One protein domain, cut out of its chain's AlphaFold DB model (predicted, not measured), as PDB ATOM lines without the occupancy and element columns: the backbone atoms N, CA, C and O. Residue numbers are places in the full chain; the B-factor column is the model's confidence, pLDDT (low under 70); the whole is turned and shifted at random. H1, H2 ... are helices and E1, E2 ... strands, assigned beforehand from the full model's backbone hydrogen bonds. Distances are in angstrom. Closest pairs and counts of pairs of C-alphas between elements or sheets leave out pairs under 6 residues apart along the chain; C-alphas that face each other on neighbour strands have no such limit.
ATOM      1  N   GLU A  29      19.627  16.753  35.057       82.88
ATOM      2  CA  GLU A  29      20.941  16.930  34.430       82.88
ATOM      3  C   GLU A  29      21.969  17.532  35.390       82.88
ATOM      4  O   GLU A  29      23.091  17.028  35.453       82.88
ATOM      5  N   ASP A  30      21.571  18.493  36.224       81.81
ATOM      6  CA  ASP A  30      22.436  19.056  37.265       81.81
ATOM      7  C   ASP A  30      22.838  17.986  38.284       81.81
ATOM      8  O   ASP A  30      24.022  17.821  38.587       81.81
ATOM      9  N   ARG A  31      21.886  17.148  38.721       83.38
ATOM     10  CA  ARG A  31      22.182  16.019  39.620       83.38
ATOM     11  C   ARG A  31      23.142  15.015  38.987       83.38
ATOM     12  O   ARG A  31      24.011  14.476  39.670       83.38
ATOM     13  N   LYS A  32      23.015  14.738  37.686       86.62
ATOM     14  CA  LYS A  32      23.942  13.852  36.960       86.62
ATOM     15  C   LYS A  32      25.330  14.477  36.822       86.62
ATOM     16  O   LYS A  32      26.323  13.764  36.978       86.62
ATOM     17  N   ALA A  33      25.408  15.776  36.538       84.62
ATOM     18  CA  ALA A  33      26.663  16.515  36.441       84.62
ATOM     19  C   ALA A  33      27.397  16.532  37.789       84.62
ATOM     20  O   ALA A  33      28.582  16.199  37.843       84.62
ATOM     21  N   LEU A  34      26.666  16.794  38.873       86.19
ATOM     22  CA  LEU A  34      27.163  16.712  40.239       86.19
ATOM     23  C   LEU A  34      27.683  15.307  40.567       86.19
ATOM     24  O   LEU A  34      28.840  15.165  40.950       86.19
ATOM     25  N   ARG A  35      26.899  14.242  40.347       89.12
ATOM     26  CA  ARG A  35      27.358  12.858  40.602       89.12
ATOM     27  C   ARG A  35      28.591  12.484  39.783       89.12
ATOM     28  O   ARG A  35      29.498  11.825  40.289       89.12
ATOM     29  N   ARG A  36      28.671  12.951  38.536       91.62
ATOM     30  CA  ARG A  36      29.863  12.773  37.697       91.62
ATOM     31  C   ARG A  36      31.079  13.504  38.281       91.62
ATOM     32  O   ARG A  36      32.176  12.954  38.221       91.62
ATOM     33  N   ALA A  37      30.907  14.702  38.833       90.25
ATOM     34  CA  ALA A  37      31.972  15.441  39.509       90.25
ATOM     35  C   ALA A  37      32.414  14.768  40.820       90.25
ATOM     36  O   ALA A  37      33.617  14.641  41.049       90.25
ATOM     37  N   LEU A  38      31.471  14.250  41.618       90.81
ATOM     38  CA  LEU A  38      31.757  13.463  42.827       90.81
ATOM     39  C   LEU A  38      32.611  12.233  42.493       90.81
ATOM     40  O   LEU A  38      33.683  12.032  43.063       90.81
ATOM     41  N   LEU A  39      32.199  11.453  41.487       94.31
ATOM     42  CA  LEU A  39      32.976  10.303  41.028       94.31
ATOM     43  C   LEU A  39      34.348  10.706  40.471       94.31
ATOM     44  O   LEU A  39      35.328   9.990  40.669       94.31
ATOM     45  N   PHE A  40      34.441  11.834  39.766       93.81
ATOM     46  CA  PHE A  40      35.724  12.320  39.269       93.81
ATOM     47  C   PHE A  40      36.696  12.612  40.412       93.81
ATOM     48  O   PHE A  40      37.861  12.224  40.315       93.81
ATOM     49  N   GLU A  41      36.232  13.244  41.493       93.50
ATOM     50  CA  GLU A  41      37.072  13.484  42.664       93.50
ATOM     51  C   GLU A  41      37.470  12.168  43.345       93.50
ATOM     52  O   GLU A  41      38.654  12.006  43.614       93.50
ATOM     53  N   ALA A  42      36.555  11.199  43.504       93.88
ATOM     54  CA  ALA A  42      36.872   9.862  44.036       93.88
ATOM     55  C   ALA A  42      37.970   9.151  43.232       93.88
ATOM     56  O   ALA A  42      38.902   8.560  43.776       93.88
ATOM     57  N   VAL A  43      37.867   9.205  41.900       95.00
ATOM     58  CA  VAL A  43      38.872   8.630  41.005       95.00
ATOM     59  C   VAL A  43      40.199   9.349  41.178       95.00
ATOM     60  O   VAL A  43      41.239   8.707  41.311       95.00
ATOM     61  N   LYS A  44      40.169  10.682  41.153       93.69
ATOM     62  CA  LYS A  44      41.366  11.507  41.243       93.69
ATOM     63  C   LYS A  44      42.117  11.242  42.540       93.69
ATOM     64  O   LYS A  44      43.307  10.941  42.491       93.69
ATOM     65  N   SER A  45      41.437  11.311  43.675       92.81
ATOM     66  CA  SER A  45      42.055  11.083  44.972       92.81
ATOM     67  C   SER A  45      42.628   9.674  45.098       92.81
ATOM     68  O   SER A  45      43.800   9.529  45.443       92.81
ATOM     69  N   ALA A  46      41.863   8.638  44.740       93.88
ATOM     70  CA  ALA A  46      42.314   7.254  44.836       93.88
ATOM     71  C   ALA A  46      43.592   6.992  44.019       93.88
ATOM     72  O   ALA A  46      44.478   6.248  44.458       93.88
ATOM     73  N   VAL A  47      43.673   7.596  42.830       91.62
ATOM     74  CA  VAL A  47      44.771   7.463  41.863       91.62
ATOM     75  C   VAL A  47      46.002   8.267  42.303       91.62
ATOM     76  O   VAL A  47      47.109   7.718  42.343       91.62
ATOM     77  N   GLU A  48      45.818   9.528  42.699       91.19
ATOM     78  CA  GLU A  48      46.901  10.420  43.131       91.19
ATOM     79  C   GLU A  48      47.514   9.976  44.471       91.19
ATOM     80  O   GLU A  48      48.740   9.903  44.576       91.19
ATOM     81  N   GLU A  49      46.706   9.548  45.452       91.00
ATOM     82  CA  GLU A  49      47.187   8.996  46.736       91.00
ATOM     83  C   GLU A  49      48.060   7.743  46.552       91.00
ATOM     84  O   GLU A  49      48.874   7.399  47.408       91.00
ATOM     85  N   ARG A  50      47.918   7.049  45.417       90.50
ATOM     86  CA  ARG A  50      48.686   5.841  45.073       90.50
ATOM     87  C   ARG A  50      49.826   6.124  44.095       90.50
ATOM     88  O   ARG A  50      50.431   5.185  43.562       90.50
ATOM     89  N   GLY A  51      50.161   7.402  43.903       86.12
ATOM     90  CA  GLY A  51      51.359   7.864  43.207       86.12
ATOM     91  C   GLY A  51      51.226   7.952  41.688       86.12
ATOM     92  O   GLY A  51      52.242   7.905  40.996       86.12
ATOM     93  N   ILE A  52      50.007   8.035  41.150       87.31
ATOM     94  CA  ILE A  52      49.787   8.380  39.741       87.31
ATOM     95  C   ILE A  52      49.426   9.860  39.677       87.31
ATOM     96  O   ILE A  52      48.316  10.260  40.010       87.31
ATOM     97  N   THR A  53      50.385  10.682  39.263       85.50
ATOM     98  CA  THR A  53      50.227  12.138  39.241       85.50
ATOM     99  C   THR A  53      49.239  12.590  38.167       85.50
ATOM    100  O   THR A  53      49.175  12.017  37.072       85.50
ATOM    101  N   ARG A  54      48.520  13.679  38.454       78.25
ATOM    102  CA  ARG A  54      47.739  14.428  37.465       78.25
ATOM    103  C   ARG A  54      48.587  14.726  36.223       78.25
ATOM    104  O   ARG A  54      49.755  15.076  36.342       78.25
ATOM    105  N   GLY A  55      48.014  14.537  35.036       83.50
ATOM    106  CA  GLY A  55      48.726  14.656  33.756       83.50
ATOM    107  C   GLY A  55      49.338  13.344  33.256       83.50
ATOM    108  O   GLY A  55      49.554  13.185  32.061       83.50
ATOM    109  N   ARG A  56      49.525  12.331  34.112       85.88
ATOM    110  CA  ARG A  56      49.943  10.980  33.674       85.88
ATOM    111  C   ARG A  56      48.782  10.038  33.397       85.88
ATOM    112  O   ARG A  56      48.996   8.924  32.922       85.88
ATOM    113  N   TYR A  57      47.563  10.491  33.661       89.19
ATOM    114  CA  TYR A  57      46.359   9.748  33.349       89.19
ATOM    115  C   TYR A  57      45.221  10.665  32.900       89.19
ATOM    116  O   TYR A  57      45.192  11.855  33.218       89.19
ATOM    117  N   ARG A  58      44.254  10.072  32.203       90.56
ATOM    118  CA  ARG A  58      42.954  10.662  31.896       90.56
ATOM    119  C   ARG A  58      41.855   9.703  32.326       90.56
ATOM    120  O   ARG A  58      41.830   8.552  31.898       90.56
ATOM    121  N   ALA A  59      40.926  10.189  33.141       91.31
ATOM    122  CA  ALA A  59      39.745   9.433  33.534       91.31
ATOM    123  C   ALA A  59      38.581   9.708  32.574       91.31
ATOM    124  O   ALA A  59      38.310  10.855  32.215       91.31
ATOM    125  N   ARG A  60      37.865   8.656  32.180       92.06
ATOM    126  CA  ARG A  60      36.576   8.746  31.492       92.06
ATOM    127  C   ARG A  60      35.541   7.999  32.315       92.06
ATOM    128  O   ARG A  60      35.757   6.852  32.695       92.06
ATOM    129  N   LEU A  61      34.428   8.669  32.577       93.69
ATOM    130  CA  LEU A  61      33.341   8.162  33.404       93.69
ATOM    131  C   LEU A  61      32.148   7.886  32.497       93.69
ATOM    132  O   LEU A  61      31.702   8.784  31.783       93.69
ATOM    133  N   VAL A  62      31.657   6.652  32.506       93.31
ATOM    134  CA  VAL A  62      30.527   6.223  31.677       93.31
ATOM    135  C   VAL A  62      29.386   5.837  32.602       93.31
ATOM    136  O   VAL A  62      29.501   4.860  33.335       93.31
ATOM    137  N   ALA A  63      28.301   6.611  32.589       92.44
ATOM    138  CA  ALA A  63      27.102   6.278  33.352       92.44
ATOM    139  C   ALA A  63      26.426   5.031  32.760       92.44
ATOM    140  O   ALA A  63      26.300   4.905  31.543       92.44
ATOM    141  N   LEU A  64      25.993   4.121  33.629       93.50
ATOM    142  CA  LEU A  64      25.302   2.877  33.274       93.50
ATOM    143  C   LEU A  64      23.784   2.965  33.439       93.50
ATOM    144  O   LEU A  64      23.058   2.098  32.960       93.50
ATOM    145  N   ASP A  65      23.301   3.998  34.119       90.69
ATOM    146  CA  ASP A  65      21.886   4.229  34.358       90.69
ATOM    147  C   ASP A  65      21.502   5.683  34.054       90.69
ATOM    148  O   ASP A  65      22.341   6.582  33.964       90.69
ATOM    149  N   LYS A  66      20.197   5.916  33.901       86.25
ATOM    150  CA  LYS A  66      19.646   7.223  33.519       86.25
ATOM    151  C   LYS A  66      19.782   8.286  34.614       86.25
ATOM    152  O   LYS A  66      19.751   9.470  34.297       86.25
ATOM    153  N   ARG A  67      19.904   7.881  35.883       83.50
ATOM    154  CA  ARG A  67      20.003   8.774  37.049       83.50
ATOM    155  C   ARG A  67      21.459   9.074  37.438       83.50
ATOM    156  O   ARG A  67      21.694   9.985  38.231       83.50
ATOM    157  N   GLY A  68      22.429   8.353  36.873       85.94
ATOM    158  CA  GLY A  68      23.856   8.526  37.136       85.94
ATOM    159  C   GLY A  68      24.258   8.047  38.527       85.94
ATOM    160  O   GLY A  68      24.923   8.776  39.247       85.94
ATOM    161  N   HIS A  69      23.794   6.876  38.960       88.25
ATOM    162  CA  HIS A  69      24.193   6.269  40.243       88.25
ATOM    163  C   HIS A  69      25.234   5.160  40.059       88.25
ATOM    164  O   HIS A  69      25.962   4.825  40.987       88.25
ATOM    165  N   SER A  70      25.294   4.577  38.867       91.56
ATOM    166  CA  SER A  70      26.159   3.473  38.483       91.56
ATOM    167  C   SER A  70      27.064   3.884  37.331       91.56
ATOM    168  O   SER A  70      26.600   4.453  36.342       91.56
ATOM    169  N   TYR A  71      28.346   3.540  37.420       96.19
ATOM    170  CA  TYR A  71      29.350   3.938  36.441       96.19
ATOM    171  C   TYR A  71      30.323   2.812  36.086       96.19
ATOM    172  O   TYR A  71      30.612   1.920  36.886       96.19
ATOM    173  N   LEU A  72      30.874   2.909  34.878       96.81
ATOM    174  CA  LEU A  72      32.165   2.336  34.513       96.81
ATOM    175  C   LEU A  72      33.214   3.441  34.502       96.81
ATOM    176  O   LEU A  72      32.962   4.550  34.018       96.81
ATOM    177  N   VAL A  73      34.406   3.116  34.987       96.50
ATOM    178  CA  VAL A  73      35.553   4.022  34.966       96.50
ATOM    179  C   VAL A  73      36.579   3.474  33.987       96.50
ATOM    180  O   VAL A  73      36.978   2.318  34.076       96.50
ATOM    181  N   LEU A  74      37.025   4.305  33.051       94.88
ATOM    182  CA  LEU A  74      38.150   4.007  32.173       94.88
ATOM    183  C   LEU A  74      39.296   4.958  32.507       94.88
ATOM    184  O   LEU A  74      39.155   6.174  32.371       94.88
ATOM    185  N   ILE A  75      40.431   4.402  32.914       92.12
ATOM    186  CA  ILE A  75      41.661   5.142  33.172       92.12
ATOM    187  C   ILE A  75      42.625   4.904  32.022       92.12
ATOM    188  O   ILE A  75      43.090   3.790  31.784       92.12
ATOM    189  N   GLU A  76      42.924   5.977  31.310       90.69
ATOM    190  CA  GLU A  76      43.945   6.006  30.281       90.69
ATOM    191  C   GLU A  76      45.262   6.471  30.903       90.69
ATOM    192  O   GLU A  76      45.304   7.550  31.484       90.69
ATOM    193  N   LEU A  77      46.316   5.662  30.826       88.62
ATOM    194  CA  LEU A  77      47.643   5.952  31.361       88.62
ATOM    195  C   LEU A  77      48.582   6.386  30.235       88.62
ATOM    196  O   LEU A  77      48.561   5.808  29.145       88.62
ATOM    197  N   SER A  78      49.437   7.365  30.520       85.69
ATOM    198  CA  SER A  78      50.447   7.813  29.566       85.69
ATOM    199  C   SER A  78      51.537   6.757  29.377       85.69
ATOM    200  O   SER A  78      51.855   5.984  30.289       85.69
ATOM    201  N   LYS A  79      52.137   6.717  28.183       80.12
ATOM    202  CA  LYS A  79      53.127   5.692  27.806       80.12
ATOM    203  C   LYS A  79      54.328   5.644  28.761       80.12
ATOM    204  O   LYS A  79      54.840   4.571  29.071       80.12
ATOM    205  N   VAL A  80      54.735   6.808  29.270       70.88
ATOM    206  CA  VAL A  80      55.897   6.990  30.159       70.88
ATOM    207  C   VAL A  80      55.669   6.387  31.554       70.88
ATOM    208  O   VAL A  80      56.621   6.034  32.243       70.88
ATOM    209  N   TYR A  81      54.416   6.230  31.994       66.94
ATOM    210  CA  TYR A  81      54.121   5.625  33.299       66.94
ATOM    211  C   TYR A  81      54.475   4.128  33.334       66.94
ATOM    212  O   TYR A  81      54.880   3.581  34.362       66.94
ATOM    213  N   LEU A  82      54.371   3.456  32.191       64.19
ATOM    214  CA  LEU A  82      54.548   2.013  32.090       64.19
ATOM    215  C   LEU A  82      56.013   1.603  32.006       64.19
ATOM    216  O   LEU A  82      56.374   0.575  32.568       64.19
ATOM    217  N   THR A  83      56.873   2.432  31.413       60.03
ATOM    218  CA  THR A  83      58.326   2.201  31.412       60.03
ATOM    219  C   THR A  83      58.936   2.237  32.816       60.03
ATOM    220  O   THR A  83      59.980   1.628  33.024       60.03
ATOM    221  N   ALA A  84      58.275   2.870  33.794       58.75
ATOM    222  CA  ALA A  84      58.740   2.943  35.181       58.75
ATOM    223  C   ALA A  84      58.032   1.973  36.156       58.75
ATOM    224  O   ALA A  84      58.604   1.634  37.191       58.75
ATOM    225  N   ALA A  85      56.792   1.536  35.876       53.28
ATOM    226  CA  ALA A  85      55.918   0.933  36.899       53.28
ATOM    227  C   ALA A  85      55.103  -0.309  36.464       53.28
ATOM    228  O   ALA A  85      54.226  -0.749  37.213       53.28
ATOM    229  N   LEU A  86      55.375  -0.904  35.295       49.56
ATOM    230  CA  LEU A  86      54.568  -1.995  34.712       49.56
ATOM    231  C   LEU A  86      54.523  -3.331  35.475       49.56
ATOM    232  O   LEU A  86      53.763  -4.216  35.096       49.56
ATOM    233  N   ALA A  87      55.310  -3.542  36.528       51.69
ATOM    234  CA  ALA A  87      55.564  -4.907  36.994       51.69
ATOM    235  C   ALA A  87      54.457  -5.565  37.841       51.69
ATOM    236  O   ALA A  87      54.615  -6.726  38.210       51.69
ATOM    237  N   LYS A  88      53.356  -4.894  38.216       63.97
ATOM    238  CA  LYS A  88      52.363  -5.526  39.110       63.97
ATOM    239  C   LYS A  88      50.930  -5.149  38.748       63.97
ATOM    240  O   LYS A  88      50.406  -4.171  39.272       63.97
ATOM    241  N   HIS A  89      50.252  -5.992  37.962       68.38
ATOM    242  CA  HIS A  89      48.781  -6.013  37.826       68.38
ATOM    243  C   HIS A  89      48.060  -5.868  39.182       68.38
ATOM    244  O   HIS A  89      47.017  -5.221  39.281       68.38
ATOM    245  N   MET A  90      48.669  -6.393  40.253       74.44
ATOM    246  CA  MET A  90      48.217  -6.228  41.636       74.44
ATOM    247  C   MET A  90      48.078  -4.760  42.069       74.44
ATOM    248  O   MET A  90      47.130  -4.431  42.775       74.44
ATOM    249  N   ARG A  91      48.970  -3.858  41.631       84.25
ATOM    250  CA  ARG A  91      48.905  -2.424  41.959       84.25
ATOM    251  C   ARG A  91      47.715  -1.748  41.282       84.25
ATOM    252  O   ARG A  91      46.997  -1.012  41.945       84.25
ATOM    253  N   LEU A  92      47.475  -2.022  39.999       87.81
ATOM    254  CA  LEU A  92      46.320  -1.467  39.279       87.81
ATOM    255  C   LEU A  92      45.002  -2.000  39.848       87.81
ATOM    256  O   LEU A  92      44.068  -1.235  40.059       87.81
ATOM    257  N   THR A  93      44.960  -3.286  40.197       90.50
ATOM    258  CA  THR A  93      43.804  -3.893  40.879       90.50
ATOM    259  C   THR A  93      43.551  -3.235  42.239       90.50
ATOM    260  O   THR A  93      42.413  -2.925  42.580       90.50
ATOM    261  N   TYR A  94      44.611  -2.970  43.009       91.88
ATOM    262  CA  TYR A  94      44.520  -2.267  44.289       91.88
ATOM    263  C   TYR A  94      43.997  -0.831  44.137       91.88
ATOM    264  O   TYR A  94      43.132  -0.415  44.905       91.88
ATOM    265  N   ILE A  95      44.469  -0.087  43.131       93.31
ATOM    266  CA  ILE A  95      43.955   1.259  42.830       93.31
ATOM    267  C   ILE A  95      42.487   1.185  42.392       93.31
ATOM    268  O   ILE A  95      41.673   1.962  42.876       93.31
ATOM    269  N   GLY A  96      42.123   0.226  41.537       94.56
ATOM    270  CA  GLY A  96      40.743   0.043  41.081       94.56
ATOM    271  C   GLY A  96      39.770  -0.208  42.234       94.56
ATOM    272  O   GLY A  96      38.730   0.435  42.313       94.56
ATOM    273  N   ARG A  97      40.144  -1.072  43.187       96.00
ATOM    274  CA  ARG A  97      39.346  -1.313  44.403       96.00
ATOM    275  C   ARG A  97      39.214  -0.064  45.267       96.00
ATOM    276  O   ARG A  97      38.147   0.178  45.810       96.00
ATOM    277  N   ALA A  98      40.269   0.741  45.369       95.31
ATOM    278  CA  ALA A  98      40.200   1.998  46.101       95.31
ATOM    279  C   ALA A  98      39.222   2.994  45.474       95.31
ATOM    280  O   ALA A  98      38.452   3.599  46.205       95.31
ATOM    281  N   ILE A  99      39.202   3.108  44.141       95.88
ATOM    282  CA  ILE A  99      38.222   3.938  43.421       95.88
ATOM    283  C   ILE A  99      36.795   3.484  43.747       95.88
ATOM    284  O   ILE A  99      35.938   4.316  44.031       95.88
ATOM    285  N   ILE A 100      36.541   2.170  43.703       96.19
ATOM    286  CA  ILE A 100      35.218   1.597  43.986       96.19
ATOM    287  C   ILE A 100      34.789   1.916  45.421       96.19
ATOM    288  O   ILE A 100      33.686   2.418  45.623       96.19
ATOM    289  N   ASN A 101      35.664   1.663  46.396       93.25
ATOM    290  CA  ASN A 101      35.367   1.916  47.803       93.25
ATOM    291  C   ASN A 101      35.144   3.407  48.063       93.25
ATOM    292  O   ASN A 101      34.160   3.778  48.673       93.25
ATOM    293  N   GLU A 102      36.003   4.278  47.540       92.00
ATOM    294  CA  GLU A 102      35.896   5.720  47.765       92.00
ATOM    295  C   GLU A 102      34.631   6.318  47.133       92.00
ATOM    296  O   GLU A 102      33.982   7.170  47.734       92.00
ATOM    297  N   ALA A 103      34.226   5.833  45.956       91.44
ATOM    298  CA  ALA A 103      32.963   6.225  45.338       91.44
ATOM    299  C   ALA A 103      31.742   5.795  46.170       91.44
ATOM    300  O   ALA A 103      30.781   6.558  46.288       91.44
ATOM    301  N   ALA A 104      31.782   4.597  46.759       87.50
ATOM    302  CA  ALA A 104      30.704   4.085  47.595       87.50
ATOM    303  C   ALA A 104      30.663   4.784  48.963       87.50
ATOM    304  O   ALA A 104      29.627   5.325  49.342       87.50
ATOM    305  N   ASP A 105      31.795   4.824  49.663       84.38
ATOM    306  CA  ASP A 105      31.904   5.279  51.049       84.38
ATOM    307  C   ASP A 105      31.719   6.796  51.168       84.38
ATOM    308  O   ASP A 105      31.037   7.266  52.075       84.38
ATOM    309  N   CYS A 106      32.299   7.579  50.248       84.06
ATOM    310  CA  CYS A 106      32.213   9.041  50.308       84.06
ATOM    311  C   CYS A 106      31.006   9.607  49.559       84.06
ATOM    312  O   CYS A 106      30.561  10.700  49.895       84.06
ATOM    313  N   PHE A 107      30.502   8.911  48.531       84.69
ATOM    314  CA  PHE A 107      29.526   9.487  47.593       84.69
ATOM    315  C   PHE A 107      28.305   8.604  47.299       84.69
ATOM    316  O   PHE A 107      27.404   9.047  46.588       84.69
ATOM    317  N   GLY A 108      28.223   7.387  47.846       84.38
ATOM    318  CA  GLY A 108      27.092   6.483  47.611       84.38
ATOM    319  C   GLY A 108      26.935   6.061  46.145       84.38
ATOM    320  O   GLY A 108      25.841   5.691  45.719       84.38
ATOM    321  N   LEU A 109      28.007   6.149  45.350       89.25
ATOM    322  CA  LEU A 109      28.007   5.824  43.926       89.25
ATOM    323  C   LEU A 109      28.531   4.408  43.692       89.25
ATOM    324  O   LEU A 109      29.526   3.985  44.278       89.25
ATOM    325  N   LEU A 110      27.900   3.690  42.766       93.06
ATOM    326  CA  LEU A 110      28.325   2.353  42.375       93.06
ATOM    327  C   LEU A 110      29.286   2.425  41.186       93.06
ATOM    328  O   LEU A 110      28.894   2.762  40.069       93.06
ATOM    329  N   VAL A 111      30.535   2.019  41.384       96.38
ATOM    330  CA  VAL A 111      31.464   1.753  40.278       96.38
ATOM    331  C   VAL A 111      31.478   0.254  40.025       96.38
ATOM    332  O   VAL A 111      31.904  -0.511  40.883       96.38
ATOM    333  N   ARG A 112      30.990  -0.176  38.855       96.12
ATOM    334  CA  ARG A 112      30.914  -1.609  38.540       96.12
ATOM    335  C   ARG A 112      32.269  -2.200  38.204       96.12
ATOM    336  O   ARG A 112      32.592  -3.263  38.707       96.12
ATOM    337  N   GLU A 113      33.030  -1.518  37.356       95.06
ATOM    338  CA  GLU A 113      34.355  -1.963  36.932       95.06
ATOM    339  C   GLU A 113      35.259  -0.778  36.589       95.06
ATOM    340  O   GLU A 113      34.790   0.291  36.170       95.06
ATOM    341  N   VAL A 114      36.568  -1.002  36.738       96.12
ATOM    342  CA  VAL A 114      37.626  -0.051  36.378       96.12
ATOM    343  C   VAL A 114      38.503  -0.654  35.286       96.12
ATOM    344  O   VAL A 114      39.270  -1.588  35.518       96.12
ATOM    345  N   TYR A 115      38.420  -0.078  34.093       94.19
ATOM    346  CA  TYR A 115      39.217  -0.466  32.940       94.19
ATOM    347  C   TYR A 115      40.477   0.383  32.834       94.19
ATOM    348  O   TYR A 115      40.458   1.592  33.059       94.19
ATOM    349  N   TRP A 116      41.566  -0.255  32.419       90.81
ATOM    350  CA  TRP A 116      42.865   0.379  32.242       90.81
ATOM    351  C   TRP A 116      43.244   0.340  30.769       90.81
ATOM    352  O   TRP A 116      43.193  -0.713  30.135       90.81
ATOM    353  N   ARG A 117      43.640   1.486  30.220       88.88
ATOM    354  CA  ARG A 117      44.144   1.604  28.853       88.88
ATOM    355  C   ARG A 117      45.482   2.316  28.859       88.88
ATOM    356  O   ARG A 117      45.689   3.249  29.619       88.88
ATOM    357  N   ILE A 118      46.367   1.893  27.974       85.38
ATOM    358  CA  ILE A 118      47.656   2.534  27.731       85.38
ATOM    359  C   ILE A 118      47.507   3.398  26.483       85.38
ATOM    360  O   ILE A 118      47.076   2.888  25.447       85.38
ATOM    361  N   ALA A 119      47.845   4.682  26.561       84.56
ATOM    362  CA  ALA A 119      47.948   5.499  25.358       84.56
ATOM    363  C   ALA A 119      49.213   5.159  24.569       84.56
ATOM    364  O   ALA A 119      50.290   4.966  25.135       84.56
ATOM    365  N   ALA A 120      49.070   5.087  23.247       75.38
ATOM    366  CA  ALA A 120      50.148   4.693  22.349       75.38
ATOM    367  C   ALA A 120      51.183   5.813  22.130       75.38
ATOM    368  O   ALA A 120      52.373   5.537  21.966       75.38
ATOM    369  N   ASP A 121      50.726   7.062  22.148       78.50
ATOM    370  CA  ASP A 121      51.441   8.261  21.699       78.50
ATOM    371  C   ASP A 121      51.303   9.450  22.665       78.50
ATOM    372  O   ASP A 121      51.850  10.518  22.414       78.50
ATOM    373  N   THR A 122      50.593   9.283  23.783       80.06
ATOM    374  CA  THR A 122      50.396  10.359  24.760       80.06
ATOM    375  C   THR A 122      51.406  10.251  25.897       80.06
ATOM    376  O   THR A 122      51.429   9.259  26.636       80.06
ATOM    377  N   GLU A 123      52.230  11.286  26.055       76.88
ATOM    378  CA  GLU A 123      53.191  11.410  27.162       76.88
ATOM    379  C   GLU A 123      52.578  12.102  28.382       76.88
ATOM    380  O   GLU A 123      52.805  11.679  29.523       76.88
ATOM    381  N   GLU A 124      51.738  13.104  28.131       82.69
ATOM    382  CA  GLU A 124      51.061  13.906  29.140       82.69
ATOM    383  C   GLU A 124      49.641  14.261  28.687       82.69
ATOM    384  O   GLU A 124      49.376  14.508  27.510       82.69
ATOM    385  N   TYR A 125      48.717  14.269  29.640       81.25
ATOM    386  CA  TYR A 125      47.345  14.705  29.448       81.25
ATOM    387  C   TYR A 125      47.162  16.134  29.957       81.25
ATOM    388  O   TYR A 125      47.696  16.482  31.013       81.25
ATOM    389  N   PRO A 126      46.342  16.953  29.274       74.31
ATOM    390  CA  PRO A 126      45.988  18.268  29.782       74.31
ATOM    391  C   PRO A 126      45.255  18.147  31.124       74.31
ATOM    392  O   PRO A 126      44.524  17.189  31.374       74.31
ATOM    393  N   ALA A 127      45.395  19.165  31.975       65.50
ATOM    394  CA  ALA A 127      44.763  19.191  33.295       65.50
ATOM    395  C   ALA A 127      43.219  19.232  33.248       65.50
ATOM    396  O   ALA A 127      42.575  19.029  34.285       65.50
ATOM    397  N   VAL A 128      42.633  19.509  32.076       60.88
ATOM    398  CA  VAL A 128      41.187  19.644  31.876       60.88
ATOM    399  C   VAL A 128      40.530  18.254  31.796       60.88
ATOM    400  O   VAL A 128      40.909  17.458  30.934       60.88
ATOM    401  N   PRO A 129      39.531  17.955  32.649       59.94
ATOM    402  CA  PRO A 129      38.875  16.644  32.718       59.94
ATOM    403  C   PRO A 129      38.218  16.213  31.399       59.94
ATOM    404  O   PRO A 129      38.210  15.028  31.055       59.94
ATOM    405  N   ASP A 130      37.669  17.175  30.650       62.94
ATOM    406  CA  ASP A 130      36.963  16.928  29.398       62.94
ATOM    407  C   ASP A 130      37.033  18.159  28.480       62.94
ATOM    408  O   ASP A 130      36.461  19.202  28.780       62.94
ATOM    409  N   ALA A 131      37.730  18.042  27.345       61.22
ATOM    410  CA  ALA A 131      37.898  19.124  26.364       61.22
ATOM    411  C   ALA A 131      36.599  19.504  25.623       61.22
ATOM    412  O   ALA A 131      36.618  20.366  24.751       61.22
ATOM    413  N   ARG A 132      35.489  18.819  25.920       66.62
ATOM    414  CA  ARG A 132      34.171  19.045  25.316       66.62
ATOM    415  C   ARG A 132      33.300  20.023  26.098       66.62
ATOM    416  O   ARG A 132      32.285  20.441  25.559       66.62
ATOM    417  N   LEU A 133      33.662  20.332  27.344       72.06
ATOM    418  CA  LEU A 133      32.908  21.278  28.163       72.06
ATOM    419  C   LEU A 133      33.160  22.698  27.659       72.06
ATOM    420  O   LEU A 133      34.306  23.071  27.394       72.06
ATOM    421  N   ASN A 134      32.100  23.493  27.558       83.19
ATOM    422  CA  ASN A 134      32.241  24.932  27.371       83.19
ATOM    423  C   ASN A 134      32.752  25.606  28.667       83.19
ATOM    424  O   ASN A 134      32.929  24.956  29.698       83.19
ATOM    425  N   ALA A 135      33.026  26.914  28.627       82.50
ATOM    426  CA  ALA A 135      33.596  27.629  29.773       82.50
ATOM    427  C   ALA A 135      32.683  27.627  31.015       82.50
ATOM    428  O   ALA A 135      33.177  27.489  32.135       82.50
ATOM    429  N   GLU A 136      31.367  27.750  30.828       80.75
ATOM    430  CA  GLU A 136      30.391  27.745  31.925       80.75
ATOM    431  C   GLU A 136      30.258  26.349  32.536       80.75
ATOM    432  O   GLU A 136      30.342  26.194  33.752       80.75
ATOM    433  N   GLU A 137      30.152  25.319  31.699       79.75
ATOM    434  CA  GLU A 137      30.113  23.917  32.120       79.75
ATOM    435  C   GLU A 137      31.406  23.502  32.829       79.75
ATOM    436  O   GLU A 137      31.369  22.778  33.823       79.75
ATOM    437  N   ALA A 138      32.560  23.975  32.353       82.56
ATOM    438  CA  ALA A 138      33.847  23.725  32.988       82.56
ATOM    439  C   ALA A 138      33.939  24.400  34.361       82.56
ATOM    440  O   ALA A 138      34.448  23.788  35.304       82.56
ATOM    441  N   LYS A 139      33.423  25.631  34.492       84.06
ATOM    442  CA  LYS A 139      33.340  26.326  35.780       84.06
ATOM    443  C   LYS A 139      32.411  25.584  36.739       84.06
ATOM    444  O   LYS A 139      32.818  25.288  37.855       84.06
ATOM    445  N   LEU A 140      31.210  25.226  36.290       81.81
ATOM    446  CA  LEU A 140      30.238  24.493  37.100       81.81
ATOM    447  C   LEU A 140      30.799  23.139  37.557       81.81
ATOM    448  O   LEU A 140      30.690  22.774  38.724       81.81
ATOM    449  N   PHE A 141      31.467  22.413  36.660       82.88
ATOM    450  CA  PHE A 141      32.150  21.171  37.006       82.88
ATOM    451  C   PHE A 141      33.255  21.391  38.048       82.88
ATOM    452  O   PHE A 141      33.397  20.586  38.965       82.88
ATOM    453  N   ALA A 142      34.031  22.472  37.939       85.19
ATOM    454  CA  ALA A 142      35.050  22.813  38.927       85.19
ATOM    455  C   ALA A 142      34.439  23.142  40.300       85.19
ATOM    456  O   ALA A 142      34.962  22.666  41.310       85.19
ATOM    457  N   ASP A 143      33.325  23.878  40.326       85.00
ATOM    458  CA  ASP A 143      32.571  24.196  41.543       85.00
ATOM    459  C   ASP A 143      32.059  22.899  42.208       85.00
ATOM    460  O   ASP A 143      32.282  22.675  43.399       85.00
ATOM    461  N   TYR A 144      31.490  21.967  41.431       86.44
ATOM    462  CA  TYR A 144      31.079  20.650  41.937       86.44
ATOM    463  C   TYR A 144      32.241  19.799  42.450       86.44
ATOM    464  O   TYR A 144      32.094  19.066  43.425       86.44
ATOM    465  N   VAL A 145      33.403  19.868  41.803       86.81
ATOM    466  CA  VAL A 145      34.599  19.150  42.252       86.81
ATOM    467  C   VAL A 145      35.147  19.744  43.556       86.81
ATOM    468  O   VAL A 145      35.679  19.002  44.379       86.81
ATOM    469  N   ALA A 146      35.037  21.058  43.769       85.44
ATOM    470  CA  ALA A 146      35.398  21.677  45.043       85.44
ATOM    471  C   ALA A 146      34.486  21.170  46.166       85.44
ATOM    472  O   ALA A 146      34.975  20.626  47.150       85.44
ATOM    473  N   LEU A 147      33.172  21.200  45.939       83.88
ATOM    474  CA  LEU A 147      32.184  20.622  46.847       83.88
ATOM    475  C   LEU A 147      32.453  19.134  47.138       83.88
ATOM    476  O   LEU A 147      32.374  18.696  48.283       83.88
ATOM    477  N   ALA A 148      32.804  18.346  46.118       86.31
ATOM    478  CA  ALA A 148      33.135  16.933  46.283       86.31
ATOM    479  C   ALA A 148      34.299  16.708  47.261       86.31
ATOM    480  O   ALA A 148      34.299  15.723  48.003       86.31
ATOM    481  N   ARG A 149      35.285  17.616  47.288       87.88
ATOM    482  CA  ARG A 149      36.395  17.556  48.250       87.88
ATOM    483  C   ARG A 149      35.929  17.796  49.669       87.88
ATOM    484  O   ARG A 149      36.368  17.066  50.552       87.88
ATOM    485  N   ASP A 150      35.046  18.765  49.862       83.75
ATOM    486  CA  ASP A 150      34.516  19.109  51.179       83.75
ATOM    487  C   ASP A 150      33.671  17.955  51.736       83.75
ATOM    488  O   ASP A 150      33.888  17.514  52.863       83.75
ATOM    489  N   ILE A 151      32.791  17.376  50.906       82.00
ATOM    490  CA  ILE A 151      31.990  16.187  51.252       82.00
ATOM    491  C   ILE A 151      32.896  15.024  51.660       82.00
ATOM    492  O   ILE A 151      32.692  14.378  52.686       82.00
ATOM    493  N   ARG A 152      33.933  14.763  50.865       85.38
ATOM    494  CA  ARG A 152      34.900  13.701  51.138       85.38
ATOM    495  C   ARG A 152      35.693  13.943  52.422       85.38
ATOM    496  O   ARG A 152      35.979  12.982  53.135       85.38
ATOM    497  N   ALA A 153      36.090  15.186  52.692       84.62
ATOM    498  CA  ALA A 153      36.793  15.546  53.918       84.62
ATOM    499  C   ALA A 153      35.913  15.259  55.142       84.62
ATOM    500  O   ALA A 153      36.341  14.518  56.026       84.62
ATOM    501  N   ALA A 154      34.654  15.710  55.118       79.44
ATOM    502  CA  ALA A 154      33.676  15.428  56.167       79.44
ATOM    503  C   ALA A 154      33.456  13.914  56.372       79.44
ATOM    504  O   ALA A 154      33.538  13.415  57.497       79.44
ATOM    505  N   ALA A 155      33.299  13.159  55.277       77.75
ATOM    506  CA  ALA A 155      33.136  11.704  55.324       77.75
ATOM    507  C   ALA A 155      34.340  10.988  55.970       77.75
ATOM    508  O   ALA A 155      34.167  10.008  56.695       77.75
ATOM    509  N   ARG A 156      35.571  11.473  55.745       78.00
ATOM    510  CA  ARG A 156      36.794  10.904  56.345       78.00
ATOM    511  C   ARG A 156      36.990  11.285  57.813       78.00
ATOM    512  O   ARG A 156      37.627  10.527  58.541       78.00
ATOM    513  N   GLU A 157      36.445  12.412  58.253       76.88
ATOM    514  CA  GLU A 157      36.502  12.872  59.648       76.88
ATOM    515  C   GLU A 157      35.447  12.196  60.547       76.88
ATOM    516  O   GLU A 157      35.402  12.446  61.752       76.88
ATOM    517  N   GLY A 158      34.622  11.297  59.992       63.03
ATOM    518  CA  GLY A 158      33.577  10.588  60.734       63.03
ATOM    519  C   GLY A 158      32.400  11.484  61.136       63.03
ATOM    520  O   GLY A 158      31.615  11.107  62.007       63.03
ATOM    521  N   GLN A 159      32.278  12.663  60.520       49.88
ATOM    522  CA  GLN A 159      31.183  13.600  60.737       49.88
ATOM    523  C   GLN A 159      30.236  13.579  59.532       49.88
ATOM    524  O   GLN A 159      30.549  14.111  58.472       49.88
ATOM    525  N   GLY A 160      29.053  12.996  59.730       49.66
ATOM    526  CA  GLY A 160      27.890  13.201  58.866       49.66
ATOM    527  C   GLY A 160      27.532  12.023  57.968       49.66
ATOM    528  O   GLY A 160      28.354  11.484  57.228       49.66
ATOM    529  N   SER A 161      26.253  11.651  58.009       50.22
ATOM    530  CA  SER A 161      25.614  10.938  56.908       50.22
ATOM    531  C   SER A 161      25.586  11.856  55.681       50.22
ATOM    532  O   SER A 161      25.495  13.072  55.820       50.22
TER     533      SER A 161
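What this domain is: This is residues 29 to 161 of the 182 residues of an uncharacterized protein of Ramlibacter sp. 18x22-1 (UniProt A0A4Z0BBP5). A small, twisted three-stranded sheet has helices H1 and H3 over one face, the other face bare of named helices, and a long helix, H4, crosses H1 and meets the end of H3 without reaching the sheet. Short H2 lies at one end of the sheet, where residues 83 to 90, of which 83 to 85 belong to H2, stick out. The printed part has 133 residues with four named helices and three named strands, in the order H1 E1 E2 H2 H3 E3 H4; the mixed sheet runs E1 E2 E3, and the class is mixed, helices and strands. It is compact, with a radius of gyration of the C-alphas of 14.7 A and spans of 41 by 35 by 26 A.

How they stand to each other: H1, residues 29 to 48, is on the sheet of E1, residues 57 to 63, E2, residues 70 to 77, and E3, residues 110 to 118, at a height over the sheet of 9.0 A. The sheet is twisted, with C-alphas up to 4.2 A off its best plane. E1 and E2 form a hairpin, antiparallel, with N 60 and O 74 2.8 A apart, within hydrogen-bond range. E2 and E3 are parallel, with N 75 and O 115 2.8 A apart, also within range. H2, residues 79 to 85, only grazes the sheet, with residues 79 to 82. H3, residues 89 to 107, is on the same face as H1, also at a height of 9.0 A, and lies over E3. E2, H2, H3 and E3 make a strand-helix-strand unit, two parallel neighbour strands joined through helices, with a right-handed crossover. H1, with residues 38 to 47 alone, touches H3 at a steep tilt of 41 degrees, opposite ways; their closest C-alphas, Val 43 and Ile 99, are 5.3 A apart. H4, residues 135 to 156, is not on the sheet. Its residues 141 to 149 alone touch residues 33 to 41 of H1 at a steep tilt of 60 degrees, the same way, closest at the C-alphas of Leu 38 and Ala 148, 5.1 A. H3 and H4 touch about perpendicular, at 90 degrees, closest at the C-alphas of Cys 106 and Arg 152, 5.4 A. H1, H3 and H4 have every O i to N i+4 pair within hydrogen-bond range; H2 has 1 of 3, and 2 of 4 O i to N i+3 pairs.

Where its parts are: H1 begins at C-alpha 29 (20.941, 16.930, 34.430) and is 28.1 A long. E1 is 19.6 A, E2 22.8 A, H3 26.6 A and E3 24.3 A long. H4, 31.6 A long, ends at C-alpha 156 (36.794, 10.904, 56.345).

The domain as a whole: The C-alphas farthest apart, of Asp 121 and Gln 159, are 44.3 A apart. The printed part has no cut. The link from E3 to H4, residues 119 to 134, is long. The pLDDT is under 70 in residues 81 to 89, 127 to 132 and 158 to 161.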